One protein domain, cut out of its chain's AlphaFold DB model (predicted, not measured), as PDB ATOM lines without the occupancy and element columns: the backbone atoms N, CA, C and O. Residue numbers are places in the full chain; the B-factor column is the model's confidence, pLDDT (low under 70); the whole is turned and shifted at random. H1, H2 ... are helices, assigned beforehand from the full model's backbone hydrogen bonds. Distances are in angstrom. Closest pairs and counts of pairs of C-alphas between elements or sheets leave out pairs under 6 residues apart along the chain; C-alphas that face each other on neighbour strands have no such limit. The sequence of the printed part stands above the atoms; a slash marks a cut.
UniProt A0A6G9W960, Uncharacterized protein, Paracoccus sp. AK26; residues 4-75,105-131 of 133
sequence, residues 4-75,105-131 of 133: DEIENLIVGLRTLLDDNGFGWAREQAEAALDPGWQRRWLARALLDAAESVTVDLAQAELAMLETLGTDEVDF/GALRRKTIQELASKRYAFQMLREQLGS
ATOM      1  N   ASP A   4     207.632 173.259  41.678       88.69
ATOM      2  CA  ASP A   4     207.560 173.921  42.992       88.69
ATOM      3  C   ASP A   4     206.104 174.202  43.412       88.69
ATOM      4  O   ASP A   4     205.744 174.107  44.587       88.69
ATOM      5  N   GLU A   5     205.225 174.518  42.456       91.00
ATOM      6  CA  GLU A   5     203.794 174.717  42.720       91.00
ATOM      7  C   GLU A   5     203.113 173.395  43.088       91.00
ATOM      8  O   GLU A   5     202.257 173.358  43.970       91.00
ATOM      9  N   ILE A   6     203.513 172.299  42.437       90.00
ATOM     10  CA  ILE A   6     203.028 170.948  42.741       90.00
ATOM     11  C   ILE A   6     203.477 170.524  44.141       90.00
ATOM     12  O   ILE A   6     202.696 169.931  44.882       90.00
ATOM     13  N   GLU A   7     204.710 170.842  44.529       92.06
ATOM     14  CA  GLU A   7     205.221 170.539  45.865       92.06
ATOM     15  C   GLU A   7     204.472 171.317  46.953       92.06
ATOM     16  O   GLU A   7     204.016 170.726  47.934       92.06
ATOM     17  N   ASN A   8     204.235 172.610  46.729       92.50
ATOM     18  CA  ASN A   8     203.408 173.424  47.618       92.50
ATOM     19  C   ASN A   8     201.967 172.899  47.710       92.50
ATOM     20  O   ASN A   8     201.398 172.860  48.802       92.50
ATOM     21  N   LEU A   9     201.384 172.449  46.593       93.06
ATOM     22  CA  LEU A   9     200.058 171.830  46.578       93.06
ATOM     23  C   LEU A   9     200.030 170.545  47.415       93.06
ATOM     24  O   LEU A   9     199.116 170.362  48.213       93.06
ATOM     25  N   ILE A  10     201.033 169.675  47.275       94.06
ATOM     26  CA  ILE A  10     201.143 168.440  48.064       94.06
ATOM     27  C   ILE A  10     201.204 168.765  49.557       94.06
ATOM     28  O   ILE A  10     200.454 168.182  50.336       94.06
ATOM     29  N   VAL A  11     202.065 169.703  49.964       95.44
ATOM     30  CA  VAL A  11     202.174 170.119  51.371       95.44
ATOM     31  C   VAL A  11     200.839 170.665  51.873       95.44
ATOM     32  O   VAL A  11     200.359 170.225  52.914       95.44
ATOM     33  N   GLY A  12     200.198 171.550  51.106       94.38
ATOM     34  CA  GLY A  12     198.899 172.115  51.462       94.38
ATOM     35  C   GLY A  12     197.803 171.058  51.627       94.38
ATOM     36  O   GLY A  12     197.037 171.119  52.584       94.38
ATOM     37  N   LEU A  13     197.749 170.062  50.736       94.00
ATOM     38  CA  LEU A  13     196.775 168.969  50.813       94.00
ATOM     39  C   LEU A  13     197.023 168.055  52.017       94.00
ATOM     40  O   LEU A  13     196.069 167.657  52.679       94.00
ATOM     41  N   ARG A  14     198.287 167.756  52.336       95.38
ATOM     42  CA  ARG A  14     198.643 166.978  53.532       95.38
ATOM     43  C   ARG A  14     198.209 167.691  54.804       95.38
ATOM     44  O   ARG A  14     197.495 167.101  55.604       95.38
ATOM     45  N   THR A  15     198.573 168.966  54.944       94.44
ATOM     46  CA  THR A  15     198.177 169.787  56.094       94.44
ATOM     47  C   THR A  15     196.660 169.877  56.213       94.44
ATOM     48  O   THR A  15     196.125 169.676  57.295       94.44
ATOM     49  N   LEU A  16     195.949 170.094  55.101       90.50
ATOM     50  CA  LEU A  16     194.488 170.111  55.101       90.50
ATOM     51  C   LEU A  16     193.903 168.792  55.619       90.50
ATOM     52  O   LEU A  16     192.974 168.820  56.421       90.50
ATOM     53  N   LEU A  17     194.419 167.648  55.171       91.38
ATOM     54  CA  LEU A  17     193.925 166.344  55.608       91.38
ATOM     55  C   LEU A  17     194.248 166.084  57.084       91.38
ATOM     56  O   LEU A  17     193.360 165.682  57.831       91.38
ATOM     57  N   ASP A  18     195.475 166.351  57.521       90.38
ATOM     58  CA  ASP A  18     195.905 166.078  58.894       90.38
ATOM     59  C   ASP A  18     195.200 166.999  59.911       90.38
ATOM     60  O   ASP A  18     194.639 166.505  60.893       90.38
ATOM     61  N   ASP A  19     195.127 168.310  59.648       90.94
ATOM     62  CA  ASP A  19     194.519 169.295  60.559       90.94
ATOM     63  C   ASP A  19     193.010 169.077  60.749       90.94
ATOM     64  O   ASP A  19     192.444 169.460  61.774       90.94
ATOM     65  N   ASN A  20     192.348 168.443  59.775       83.56
ATOM     66  CA  ASN A  20     190.921 168.119  59.835       83.56
ATOM     67  C   ASN A  20     190.650 166.670  60.286       83.56
ATOM     68  O   ASN A  20     189.513 166.211  60.220       83.56
ATOM     69  N   GLY A  21     191.669 165.936  60.754       87.94
ATOM     70  CA  GLY A  21     191.513 164.565  61.257       87.94
ATOM     71  C   GLY A  21     191.346 163.497  60.168       87.94
ATOM     72  O   GLY A  21     191.034 162.344  60.466       87.94
ATOM     73  N   PHE A  22     191.597 163.846  58.907       91.69
ATOM     74  CA  PHE A  22     191.561 162.954  57.745       91.69
ATOM     75  C   PHE A  22     192.946 162.401  57.374       91.69
ATOM     76  O   PHE A  22     193.172 162.007  56.229       91.69
ATOM     77  N   GLY A  23     193.878 162.323  58.329       88.62
ATOM     78  CA  GLY A  23     195.218 161.763  58.099       88.62
ATOM     79  C   GLY A  23     195.189 160.327  57.556       88.62
ATOM     80  O   GLY A  23     196.024 159.953  56.737       88.62
ATOM     81  N   TRP A  24     194.156 159.551  57.896       92.38
ATOM     82  CA  TRP A  24     193.921 158.221  57.322       92.38
ATOM     83  C   TRP A  24     193.698 158.254  55.800       92.38
ATOM     84  O   TRP A  24     194.100 157.329  55.095       92.38
ATOM     85  N   ALA A  25     193.064 159.308  55.274       91.38
ATOM     86  CA  ALA A  25     192.799 159.460  53.846       91.38
ATOM     87  C   ALA A  25     194.072 159.868  53.099       91.38
ATOM     88  O   ALA A  25     194.325 159.368  52.003       91.38
ATOM     89  N   ARG A  26     194.918 160.703  53.727       94.31
ATOM     90  CA  ARG A  26     196.279 160.990  53.248       94.31
ATOM     91  C   ARG A  26     197.090 159.701  53.140       94.31
ATOM     92  O   ARG A  26     197.649 159.425  52.085       94.31
ATOM     93  N   GLU A  27     197.131 158.908  54.209       92.44
ATOM     94  CA  GLU A  27     197.891 157.653  54.245       92.44
ATOM     95  C   GLU A  27     197.418 156.662  53.182       92.44
ATOM     96  O   GLU A  27     198.250 156.084  52.487       92.44
ATOM     97  N   GLN A  28     196.104 156.502  52.992       92.62
ATOM     98  CA  GLN A  28     195.569 155.646  51.928       92.62
ATOM     99  C   GLN A  28     195.930 156.154  50.528       92.62
ATOM    100  O   GLN A  28     196.332 155.358  49.679       92.62
ATOM    101  N   ALA A  29     195.823 157.464  50.286       91.00
ATOM    102  CA  ALA A  29     196.170 158.060  48.998       91.00
ATOM    103  C   ALA A  29     197.657 157.883  48.658       91.00
ATOM    104  O   ALA A  29     198.007 157.620  47.510       91.00
ATOM    105  N   GLU A  30     198.532 158.003  49.656       91.38
ATOM    106  CA  GLU A  30     199.978 157.838  49.497       91.38
ATOM    107  C   GLU A  30     200.389 156.372  49.367       91.38
ATOM    108  O   GLU A  30     201.231 156.047  48.533       91.38
ATOM    109  N   ALA A  31     199.778 155.480  50.150       88.88
ATOM    110  CA  ALA A  31     200.058 154.047  50.108       88.88
ATOM    111  C   ALA A  31     199.612 153.387  48.794       88.88
ATOM    112  O   ALA A  31     200.154 152.352  48.414       88.88
ATOM    113  N   ALA A  32     198.635 153.976  48.097       82.81
ATOM    114  CA  ALA A  32     198.162 153.497  46.801       82.81
ATOM    115  C   ALA A  32     199.146 153.765  45.644       82.81
ATOM    116  O   ALA A  32     198.925 153.272  44.536       82.81
ATOM    117  N   LEU A  33     200.211 154.539  45.874       83.56
ATOM    118  CA  LEU A  33     201.188 154.919  44.855       83.56
ATOM    119  C   LEU A  33     202.529 154.221  45.095       83.56
ATOM    120  O   LEU A  33     203.026 154.181  46.220       83.56
ATOM    121  N   ASP A  34     203.167 153.723  44.029       75.62
ATOM    122  CA  ASP A  34     204.533 153.217  44.171       75.62
ATOM    123  C   ASP A  34     205.504 154.380  44.461       75.62
ATOM    124  O   ASP A  34     205.367 155.462  43.878       75.62
ATOM    125  N   PRO A  35     206.572 154.155  45.251       63.16
ATOM    126  CA  PRO A  35     207.553 155.185  45.624       63.16
ATOM    127  C   PRO A  35     208.275 155.886  44.454       63.16
ATOM    128  O   PRO A  35     209.007 156.847  44.676       63.16
ATOM    129  N   GLY A  36     208.117 155.394  43.221       62.22
ATOM    130  CA  GLY A  36     208.712 155.952  42.003       62.22
ATOM    131  C   GLY A  36     207.776 156.818  41.152       62.22
ATOM    132  O   GLY A  36     208.176 157.243  40.068       62.22
ATOM    133  N   TRP A  37     206.531 157.055  41.578       70.06
ATOM    134  CA  TRP A  37     205.576 157.842  40.794       70.06
ATOM    135  C   TRP A  37     205.948 159.331  40.749       70.06
ATOM    136  O   TRP A  37     206.473 159.905  41.701       70.06
ATOM    137  N   GLN A  38     205.661 159.981  39.615       80.62
ATOM    138  CA  GLN A  38     205.943 161.409  39.436       80.62
ATOM    139  C   GLN A  38     205.063 162.245  40.377       80.62
ATOM    140  O   GLN A  38     203.873 161.967  40.517       80.62
ATOM    141  N   ARG A  39     205.628 163.314  40.961       86.62
ATOM    142  CA  ARG A  39     204.977 164.226  41.930       86.62
ATOM    143  C   ARG A  39     203.550 164.644  41.550       86.62
ATOM    144  O   ARG A  39     202.690 164.754  42.417       86.62
ATOM    145  N   ARG A  40     203.272 164.812  40.254       88.25
ATOM    146  CA  ARG A  40     201.933 165.141  39.735       88.25
ATOM    147  C   ARG A  40     200.865 164.108  40.096       88.25
ATOM    148  O   ARG A  40     199.745 164.484  40.420       88.25
ATOM    149  N   TRP A  41     201.200 162.824  40.081       89.06
ATOM    150  CA  TRP A  41     200.255 161.776  40.452       89.06
ATOM    151  C   TRP A  41     199.971 161.750  41.947       89.06
ATOM    152  O   TRP A  41     198.825 161.567  42.339       89.06
ATOM    153  N   LEU A  42     200.991 161.998  42.774       90.81
ATOM    154  CA  LEU A  42     200.807 162.150  44.214       90.81
ATOM    155  C   LEU A  42     199.892 163.336  44.530       90.81
ATOM    156  O   LEU A  42     198.927 163.186  45.275       90.81
ATOM    157  N   ALA A  43     200.143 164.490  43.908       91.88
ATOM    158  CA  ALA A  43     199.265 165.649  44.035       91.88
ATOM    159  C   ALA A  43     197.826 165.314  43.617       91.88
ATOM    160  O   ALA A  43     196.882 165.738  44.276       91.88
ATOM    161  N   ARG A  44     197.651 164.512  42.559       91.94
ATOM    162  CA  ARG A  44     196.329 164.098  42.092       91.94
ATOM    163  C   ARG A  44     195.623 163.170  43.079       91.94
ATOM    164  O   ARG A  44     194.467 163.420  43.393       91.94
ATOM    165  N   ALA A  45     196.312 162.156  43.595       92.56
ATOM    166  CA  ALA A  45     195.749 161.227  44.572       92.56
ATOM    167  C   ALA A  45     195.339 161.944  45.868       92.56
ATOM    168  O   ALA A  45     194.245 161.722  46.381       92.56
ATOM    169  N   LEU A  46     196.179 162.859  46.362       93.88
ATOM    170  CA  LEU A  46     195.859 163.680  47.533       93.88
ATOM    171  C   LEU A  46     194.678 164.622  47.273       93.88
ATOM    172  O   LEU A  46     193.867 164.847  48.167       93.88
ATOM    173  N   LEU A  47     194.565 165.157  46.056       93.75
ATOM    174  CA  LEU A  47     193.455 166.019  45.662       93.75
ATOM    175  C   LEU A  47     192.134 165.244  45.607       93.75
ATOM    176  O   LEU A  47     191.128 165.733  46.115       93.75
ATOM    177  N   ASP A  48     192.150 164.035  45.048       93.12
ATOM    178  CA  ASP A  48     190.981 163.155  44.998       93.12
ATOM    179  C   ASP A  48     190.565 162.713  46.418       93.12
ATOM    180  O   ASP A  48     189.381 162.743  46.755       93.12
ATOM    181  N   ALA A  49     191.526 162.395  47.292       92.75
ATOM    182  CA  ALA A  49     191.251 162.072  48.692       92.75
ATOM    183  C   ALA A  49     190.644 163.256  49.457       92.75
ATOM    184  O   ALA A  49     189.639 163.092  50.149       92.75
ATOM    185  N   ALA A  50     191.216 164.454  49.304       93.00
ATOM    186  CA  ALA A  50     190.707 165.667  49.929       93.00
ATOM    187  C   ALA A  50     189.303 166.036  49.426       93.00
ATOM    188  O   ALA A  50     188.464 166.417  50.241       93.00
ATOM    189  N   GLU A  51     189.009 165.888  48.129       93.69
ATOM    190  CA  GLU A  51     187.652 166.095  47.602       93.69
ATOM    191  C   GLU A  51     186.668 165.087  48.211       93.69
ATOM    192  O   GLU A  51     185.595 165.483  48.668       93.69
ATOM    193  N   SER A  52     187.052 163.811  48.303       91.69
ATOM    194  CA  SER A  52     186.177 162.752  48.812       91.69
ATOM    195  C   SER A  52     185.764 162.975  50.272       91.69
ATOM    196  O   SER A  52     184.576 162.966  50.602       91.69
ATOM    197  N   VAL A  53     186.729 163.248  51.157       89.88
ATOM    198  CA  VAL A  53     186.457 163.414  52.599       89.88
ATOM    199  C   VAL A  53     185.855 164.770  52.963       89.88
ATOM    200  O   VAL A  53     185.424 164.958  54.097       89.88
ATOM    201  N   THR A  54     185.814 165.720  52.025       89.19
ATOM    202  CA  THR A  54     185.215 167.040  52.261       89.19
ATOM    203  C   THR A  54     183.928 167.231  51.470       89.19
ATOM    204  O   THR A  54     182.857 167.335  52.058       89.19
ATOM    205  N   VAL A  55     184.010 167.276  50.144       89.81
ATOM    206  CA  VAL A  55     182.891 167.597  49.255       89.81
ATOM    207  C   VAL A  55     181.926 166.427  49.157       89.81
ATOM    208  O   VAL A  55     180.726 166.621  49.341       89.81
ATOM    209  N   ASP A  56     182.423 165.225  48.862       89.44
ATOM    210  CA  ASP A  56     181.539 164.083  48.606       89.44
ATOM    211  C   ASP A  56     180.848 163.625  49.891       89.44
ATOM    212  O   ASP A  56     179.639 163.383  49.887       89.44
ATOM    213  N   LEU A  57     181.581 163.611  51.010       87.50
ATOM    214  CA  LEU A  57     180.999 163.380  52.331       87.50
ATOM    215  C   LEU A  57     179.921 164.423  52.664       87.50
ATOM    216  O   LEU A  57     178.819 164.053  53.066       87.50
ATOM    217  N   ALA A  58     180.191 165.711  52.425       87.56
ATOM    218  CA  ALA A  58     179.214 166.769  52.667       87.56
ATOM    219  C   ALA A  58     177.955 166.626  51.795       87.56
ATOM    220  O   ALA A  58     176.839 166.856  52.260       87.56
ATOM    221  N   GLN A  59     178.101 166.223  50.533       88.81
ATOM    222  CA  GLN A  59     176.956 165.984  49.652       88.81
ATOM    223  C   GLN A  59     176.126 164.777  50.086       88.81
ATOM    224  O   GLN A  59     174.898 164.850  50.061       88.81
ATOM    225  N   ALA A  60     176.780 163.689  50.497       86.00
ATOM    226  CA  ALA A  60     176.095 162.521  51.038       86.00
ATOM    227  C   ALA A  60     175.307 162.882  52.305       86.00
ATOM    228  O   ALA A  60     174.153 162.478  52.456       86.00
ATOM    229  N   GLU A  61     175.895 163.703  53.176       86.56
ATOM    230  CA  GLU A  61     175.239 164.180  54.389       86.56
ATOM    231  C   GLU A  61     174.033 165.079  54.077       86.56
ATOM    232  O   GLU A  61     172.956 164.858  54.627       86.56
ATOM    233  N   LEU A  62     174.145 166.028  53.139       86.19
ATOM    234  CA  LEU A  62     172.996 166.845  52.715       86.19
ATOM    235  C   LEU A  62     171.865 165.996  52.137       86.19
ATOM    236  O   LEU A  62     170.713 166.185  52.521       86.19
ATOM    237  N   ALA A  63     172.186 165.040  51.265       86.50
ATOM    238  CA  ALA A  63     171.190 164.147  50.684       86.50
ATOM    239  C   ALA A  63     170.480 163.309  51.764       86.50
ATOM    240  O   ALA A  63     169.268 163.091  51.693       86.50
ATOM    241  N   MET A  64     171.214 162.873  52.792       83.44
ATOM    242  CA  MET A  64     170.645 162.176  53.944       83.44
ATOM    243  C   MET A  64     169.708 163.082  54.753       83.44
ATOM    244  O   MET A  64     168.582 162.679  55.047       83.44
ATOM    245  N   LEU A  65     170.145 164.300  55.086       82.19
ATOM    246  CA  LEU A  65     169.346 165.280  55.830       82.19
ATOM    247  C   LEU A  65     168.054 165.647  55.086       82.19
ATOM    248  O   LEU A  65     166.988 165.721  55.698       82.19
ATOM    249  N   GLU A  66     168.127 165.822  53.766       85.44
ATOM    250  CA  GLU A  66     166.957 166.050  52.913       85.44
ATOM    251  C   GLU A  66     166.006 164.851  52.917       85.44
ATOM    252  O   GLU A  66     164.797 165.025  53.071       85.44
ATOM    253  N   THR A  67     166.542 163.632  52.810       84.31
ATOM    254  CA  THR A  67     165.745 162.395  52.810       84.31
ATOM    255  C   THR A  67     165.013 162.185  54.136       84.31
ATOM    256  O   THR A  67     163.863 161.746  54.147       84.31
ATOM    257  N   LEU A  68     165.663 162.501  55.257       81.25
ATOM    258  CA  LEU A  68     165.091 162.369  56.599       81.25
ATOM    259  C   LEU A  68     164.223 163.565  57.011       81.25
ATOM    260  O   LEU A  68     163.519 163.485  58.016       81.25
ATOM    261  N   GLY A  69     164.257 164.665  56.256       79.25
ATOM    262  CA  GLY A  69     163.515 165.883  56.574       79.25
ATOM    263  C   GLY A  69     163.969 166.560  57.873       79.25
ATOM    264  O   GLY A  69     163.163 167.230  58.512       79.25
ATOM    265  N   THR A  70     165.234 166.382  58.271       77.12
ATOM    266  CA  THR A  70     165.813 166.928  59.513       77.12
ATOM    267  C   THR A  70     167.039 167.792  59.224       77.12
ATOM    268  O   THR A  70     167.751 167.574  58.243       77.12
ATOM    269  N   ASP A  71     167.294 168.791  60.066       70.19
ATOM    270  CA  ASP A  71     168.491 169.639  59.996       70.19
ATOM    271  C   ASP A  71     169.727 168.980  60.632       70.19
ATOM    272  O   ASP A  71     170.849 169.411  60.373       70.19
ATOM    273  N   GLU A  72     169.534 167.922  61.422       69.12
ATOM    274  CA  GLU A  72     170.598 167.221  62.137       69.12
ATOM    275  C   GLU A  72     170.281 165.729  62.304       69.12
ATOM    276  O   GLU A  72     169.124 165.331  62.467       69.12
ATOM    277  N   VAL A  73     171.330 164.909  62.248       65.44
ATOM    278  CA  VAL A  73     171.296 163.485  62.588       65.44
ATOM    279  C   VAL A  73     172.423 163.232  63.574       65.44
ATOM    280  O   VAL A  73     173.595 163.450  63.242       65.44
ATOM    281  N   ASP A  74     172.055 162.766  64.762       66.06
ATOM    282  CA  ASP A  74     172.988 162.217  65.734       66.06
ATOM    283  C   ASP A  74     172.992 160.699  65.602       66.06
ATOM    284  O   ASP A  74     171.966 160.030  65.741       66.06
ATOM    285  N   PHE A  75     174.169 160.160  65.302       62.41
ATOM    286  CA  PHE A  75     174.404 158.730  65.363       62.41
ATOM    287  C   PHE A  75     174.854 158.399  66.778       62.41
ATOM    288  O   PHE A  75     175.949 158.790  67.191       62.41
ATOM    289  N   GLY A 105     172.121 172.521  64.469       71.12
ATOM    290  CA  GLY A 105     171.737 171.862  63.224       71.12
ATOM    291  C   GLY A 105     171.753 172.820  62.032       71.12
ATOM    292  O   GLY A 105     172.353 172.519  61.002       71.12
ATOM    293  N   ALA A 106     171.220 174.038  62.186       75.19
ATOM    294  CA  ALA A 106     171.284 175.060  61.140       75.19
ATOM    295  C   ALA A 106     172.730 175.481  60.806       75.19
ATOM    296  O   ALA A 106     173.081 175.642  59.634       75.19
ATOM    297  N   LEU A 107     173.591 175.636  61.821       76.56
ATOM    298  CA  LEU A 107     175.008 175.959  61.627       76.56
ATOM    299  C   LEU A 107     175.783 174.800  60.982       76.56
ATOM    300  O   LEU A 107     176.620 175.031  60.102       76.56
ATOM    301  N   ARG A 108     175.486 173.559  61.380       78.19
ATOM    302  CA  ARG A 108     176.046 172.339  60.792       78.19
ATOM    303  C   ARG A 108     175.654 172.236  59.324       78.19
ATOM    304  O   ARG A 108     176.537 172.196  58.470       78.19
ATOM    305  N   ARG A 109     174.359 172.319  59.008       79.81
ATOM    306  CA  ARG A 109     173.848 172.317  57.629       79.81
ATOM    307  C   ARG A 109     174.511 173.393  56.773       79.81
ATOM    308  O   ARG A 109     174.936 173.100  55.659       79.81
ATOM    309  N   LYS A 110     174.669 174.613  57.297       83.50
ATOM    310  CA  LYS A 110     175.378 175.693  56.596       83.50
ATOM    311  C   LYS A 110     176.842 175.336  56.313       83.50
ATOM    312  O   LYS A 110     177.298 175.498  55.187       83.50
ATOM    313  N   THR A 111     177.565 174.819  57.304       82.19
ATOM    314  CA  THR A 111     178.966 174.386  57.141       82.19
ATOM    315  C   THR A 111     179.096 173.291  56.079       82.19
ATOM    316  O   THR A 111     179.979 173.348  55.225       82.19
ATOM    317  N   ILE A 112     178.183 172.319  56.077       83.50
ATOM    318  CA  ILE A 112     178.164 171.231  55.092       83.50
ATOM    319  C   ILE A 112     177.885 171.780  53.686       83.50
ATOM    320  O   ILE A 112     178.557 171.398  52.731       83.50
ATOM    321  N   GLN A 113     176.953 172.727  53.542       86.00
ATOM    322  CA  GLN A 113     176.702 173.409  52.265       86.00
ATOM    323  C   GLN A 113     177.938 174.160  51.759       86.00
ATOM    324  O   GLN A 113     178.271 174.078  50.575       86.00
ATOM    325  N   GLU A 114     178.647 174.859  52.647       86.12
ATOM    326  CA  GLU A 114     179.899 175.537  52.308       86.12
ATOM    327  C   GLU A 114     180.960 174.538  51.829       86.12
ATOM    328  O   GLU A 114     181.595 174.777  50.800       86.12
ATOM    329  N   LEU A 115     181.118 173.393  52.500       85.44
ATOM    330  CA  LEU A 115     182.033 172.331  52.069       85.44
ATOM    331  C   LEU A 115     181.633 171.743  50.712       85.44
ATOM    332  O   LEU A 115     182.473 171.669  49.817       85.44
ATOM    333  N   ALA A 116     180.355 171.418  50.512       84.12
ATOM    334  CA  ALA A 116     179.846 170.891  49.247       84.12
ATOM    335  C   ALA A 116     180.057 171.869  48.072       84.12
ATOM    336  O   ALA A 116     180.282 171.446  46.935       84.12
ATOM    337  N   SER A 117     180.043 173.181  48.339       87.06
ATOM    338  CA  SER A 117     180.298 174.217  47.329       87.06
ATOM    339  C   SER A 117     181.755 174.272  46.845       87.06
ATOM    340  O   SER A 117     182.028 174.811  45.769       87.06
ATOM    341  N   LYS A 118     182.704 173.670  47.581       88.06
ATOM    342  CA  LYS A 118     184.136 173.693  47.230       88.06
ATOM    343  C   LYS A 118     184.495 172.851  46.006       88.06
ATOM    344  O   LYS A 118     185.623 172.962  45.531       88.06
ATOM    345  N   ARG A 119     183.562 172.072  45.445       88.62
ATOM    346  CA  ARG A 119     183.787 171.247  44.242       88.62
ATOM    347  C   ARG A 119     184.478 172.007  43.106       88.62
ATOM    348  O   ARG A 119     185.397 171.482  42.487       88.62
ATOM    349  N   TYR A 120     184.085 173.259  42.864       88.44
ATOM    350  CA  TYR A 120     184.697 174.074  41.810       88.44
ATOM    351  C   TYR A 120     186.191 174.339  42.056       88.44
ATOM    352  O   TYR A 120     186.991 174.292  41.127       88.44
ATOM    353  N   ALA A 121     186.597 174.564  43.310       89.00
ATOM    354  CA  ALA A 121     188.003 174.774  43.649       89.00
ATOM    355  C   ALA A 121     188.844 173.514  43.378       89.00
ATOM    356  O   ALA A 121     189.932 173.611  42.812       89.00
ATOM    357  N   PHE A 122     188.315 172.331  43.710       90.06
ATOM    358  CA  PHE A 122     188.963 171.055  43.398       90.06
ATOM    359  C   PHE A 122     189.060 170.810  41.888       90.06
ATOM    360  O   PHE A 122     190.114 170.402  41.404       90.06
ATOM    361  N   GLN A 123     188.007 171.119  41.124       88.69
ATOM    362  CA  GLN A 123     188.030 171.039  39.658       88.69
ATOM    363  C   GLN A 123     189.085 171.966  39.042       88.69
ATOM    364  O   GLN A 123     189.876 171.516  38.220       88.69
ATOM    365  N   MET A 124     189.174 173.216  39.499       89.25
ATOM    366  CA  MET A 124     190.190 174.167  39.034       89.25
ATOM    367  C   MET A 124     191.617 173.668  39.292       89.25
ATOM    368  O   MET A 124     192.451 173.676  38.388       89.25
ATOM    369  N   LEU A 125     191.906 173.196  40.508       88.25
ATOM    370  CA  LEU A 125     193.219 172.637  40.850       88.25
ATOM    371  C   LEU A 125     193.544 171.405  39.996       88.25
ATOM    372  O   LEU A 125     194.676 171.211  39.557       88.25
ATOM    373  N   ARG A 126     192.532 170.584  39.718       88.69
ATOM    374  CA  ARG A 126     192.643 169.398  38.875       88.69
ATOM    375  C   ARG A 126     192.974 169.737  37.423       88.69
ATOM    376  O   ARG A 126     193.812 169.062  36.830       88.69
ATOM    377  N   GLU A 127     192.341 170.762  36.862       88.12
ATOM    378  CA  GLU A 127     192.630 171.271  35.516       88.12
ATOM    379  C   GLU A 127     194.042 171.861  35.436       88.12
ATOM    380  O   GLU A 127     194.797 171.551  34.518       88.12
ATOM    381  N   GLN A 128     194.446 172.636  36.444       85.81
ATOM    382  CA  GLN A 128     195.796 173.203  36.535       85.81
ATOM    383  C   GLN A 128     196.888 172.130  36.650       85.81
ATOM    384  O   GLN A 128     197.991 172.302  36.115       85.81
ATOM    385  N   LEU A 129     196.578 171.019  37.324       85.06
ATOM    386  CA  LEU A 129     197.454 169.859  37.467       85.06
ATOM    387  C   LEU A 129     197.470 168.971  36.209       85.06
ATOM    388  O   LEU A 129     198.503 168.388  35.888       85.06
ATOM    389  N   GLY A 130     196.327 168.865  35.520       73.62
ATOM    390  CA  GLY A 130     196.104 168.043  34.325       73.62
ATOM    391  C   GLY A 130     196.415 168.728  32.990       73.62
ATOM    392  O   GLY A 130     196.354 168.070  31.957       73.62
ATOM    393  N   SER A 131     196.762 170.015  32.996       55.94
ATOM    394  CA  SER A 131     197.296 170.736  31.837       55.94
ATOM    395  C   SER A 131     198.699 170.218  31.494       55.94
ATOM    396  O   SER A 131     199.705 170.821  31.873       55.94
TER     397      SER A 131
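Overview. This is residues 4 to 75 and 105 to 131 of the 133 residues of an uncharacterized protein of Paracoccus sp. AK26 (UniProt A0A6G9W960). One long helix, H3, is a spine on which four shorter helices pack: H1 and H2 on its first half, H4 and H5 running back along it. The printed part has 99 residues, five named helices, H1 to H5 in chain order, and no named strand: all helix. It is only just loose, close to compact, with a radius of gyration of the C-alphas of 15.2 A, and spans 48 by 26 by 20 A.

Arrangement. H1, residues 4 to 19, and H2, residues 23 to 31, form a helical hairpin; their closest C-alphas, of Leu 17 and Gly 23, are 5.4 A apart. The hub, H3, residues 39 to 68, touches H1 at a steep tilt of 39 degrees, closest at C-alphas Ile 10 and Ala 43, 5.2 A. H3 and H2 form a hairpin, closest at C-alphas Ala 29 and Ala 45, 5.5 A. H4, residues 105 to 117, touches residues 54 to 62 of H3 alone, closest at C-alphas Val 55 and Ala 116, 4.5 A. H5, residues 119 to 130, touches H3 at a shallow tilt of 19 degrees, opposite ways, closest at C-alphas Val 55 and Arg 119, 6.3 A. Every O i to N i+4 pair is within hydrogen-bond range in H1, H2, H4 and H5, and 24 of 26 in H3.

Along the chain. H1 begins at C-alpha 4 (207.560, 173.921, 42.992). H3 is 42.5 A long. H5 ends at C-alpha 130 (196.104, 168.043, 34.325).

Size, cuts and confidence. Residues 76 to 104 are not printed; C-alphas 75 and 105 are 13.6 A apart across the cut. The pLDDT is under 70 at residues 35 to 36, 72 to 75 and 131.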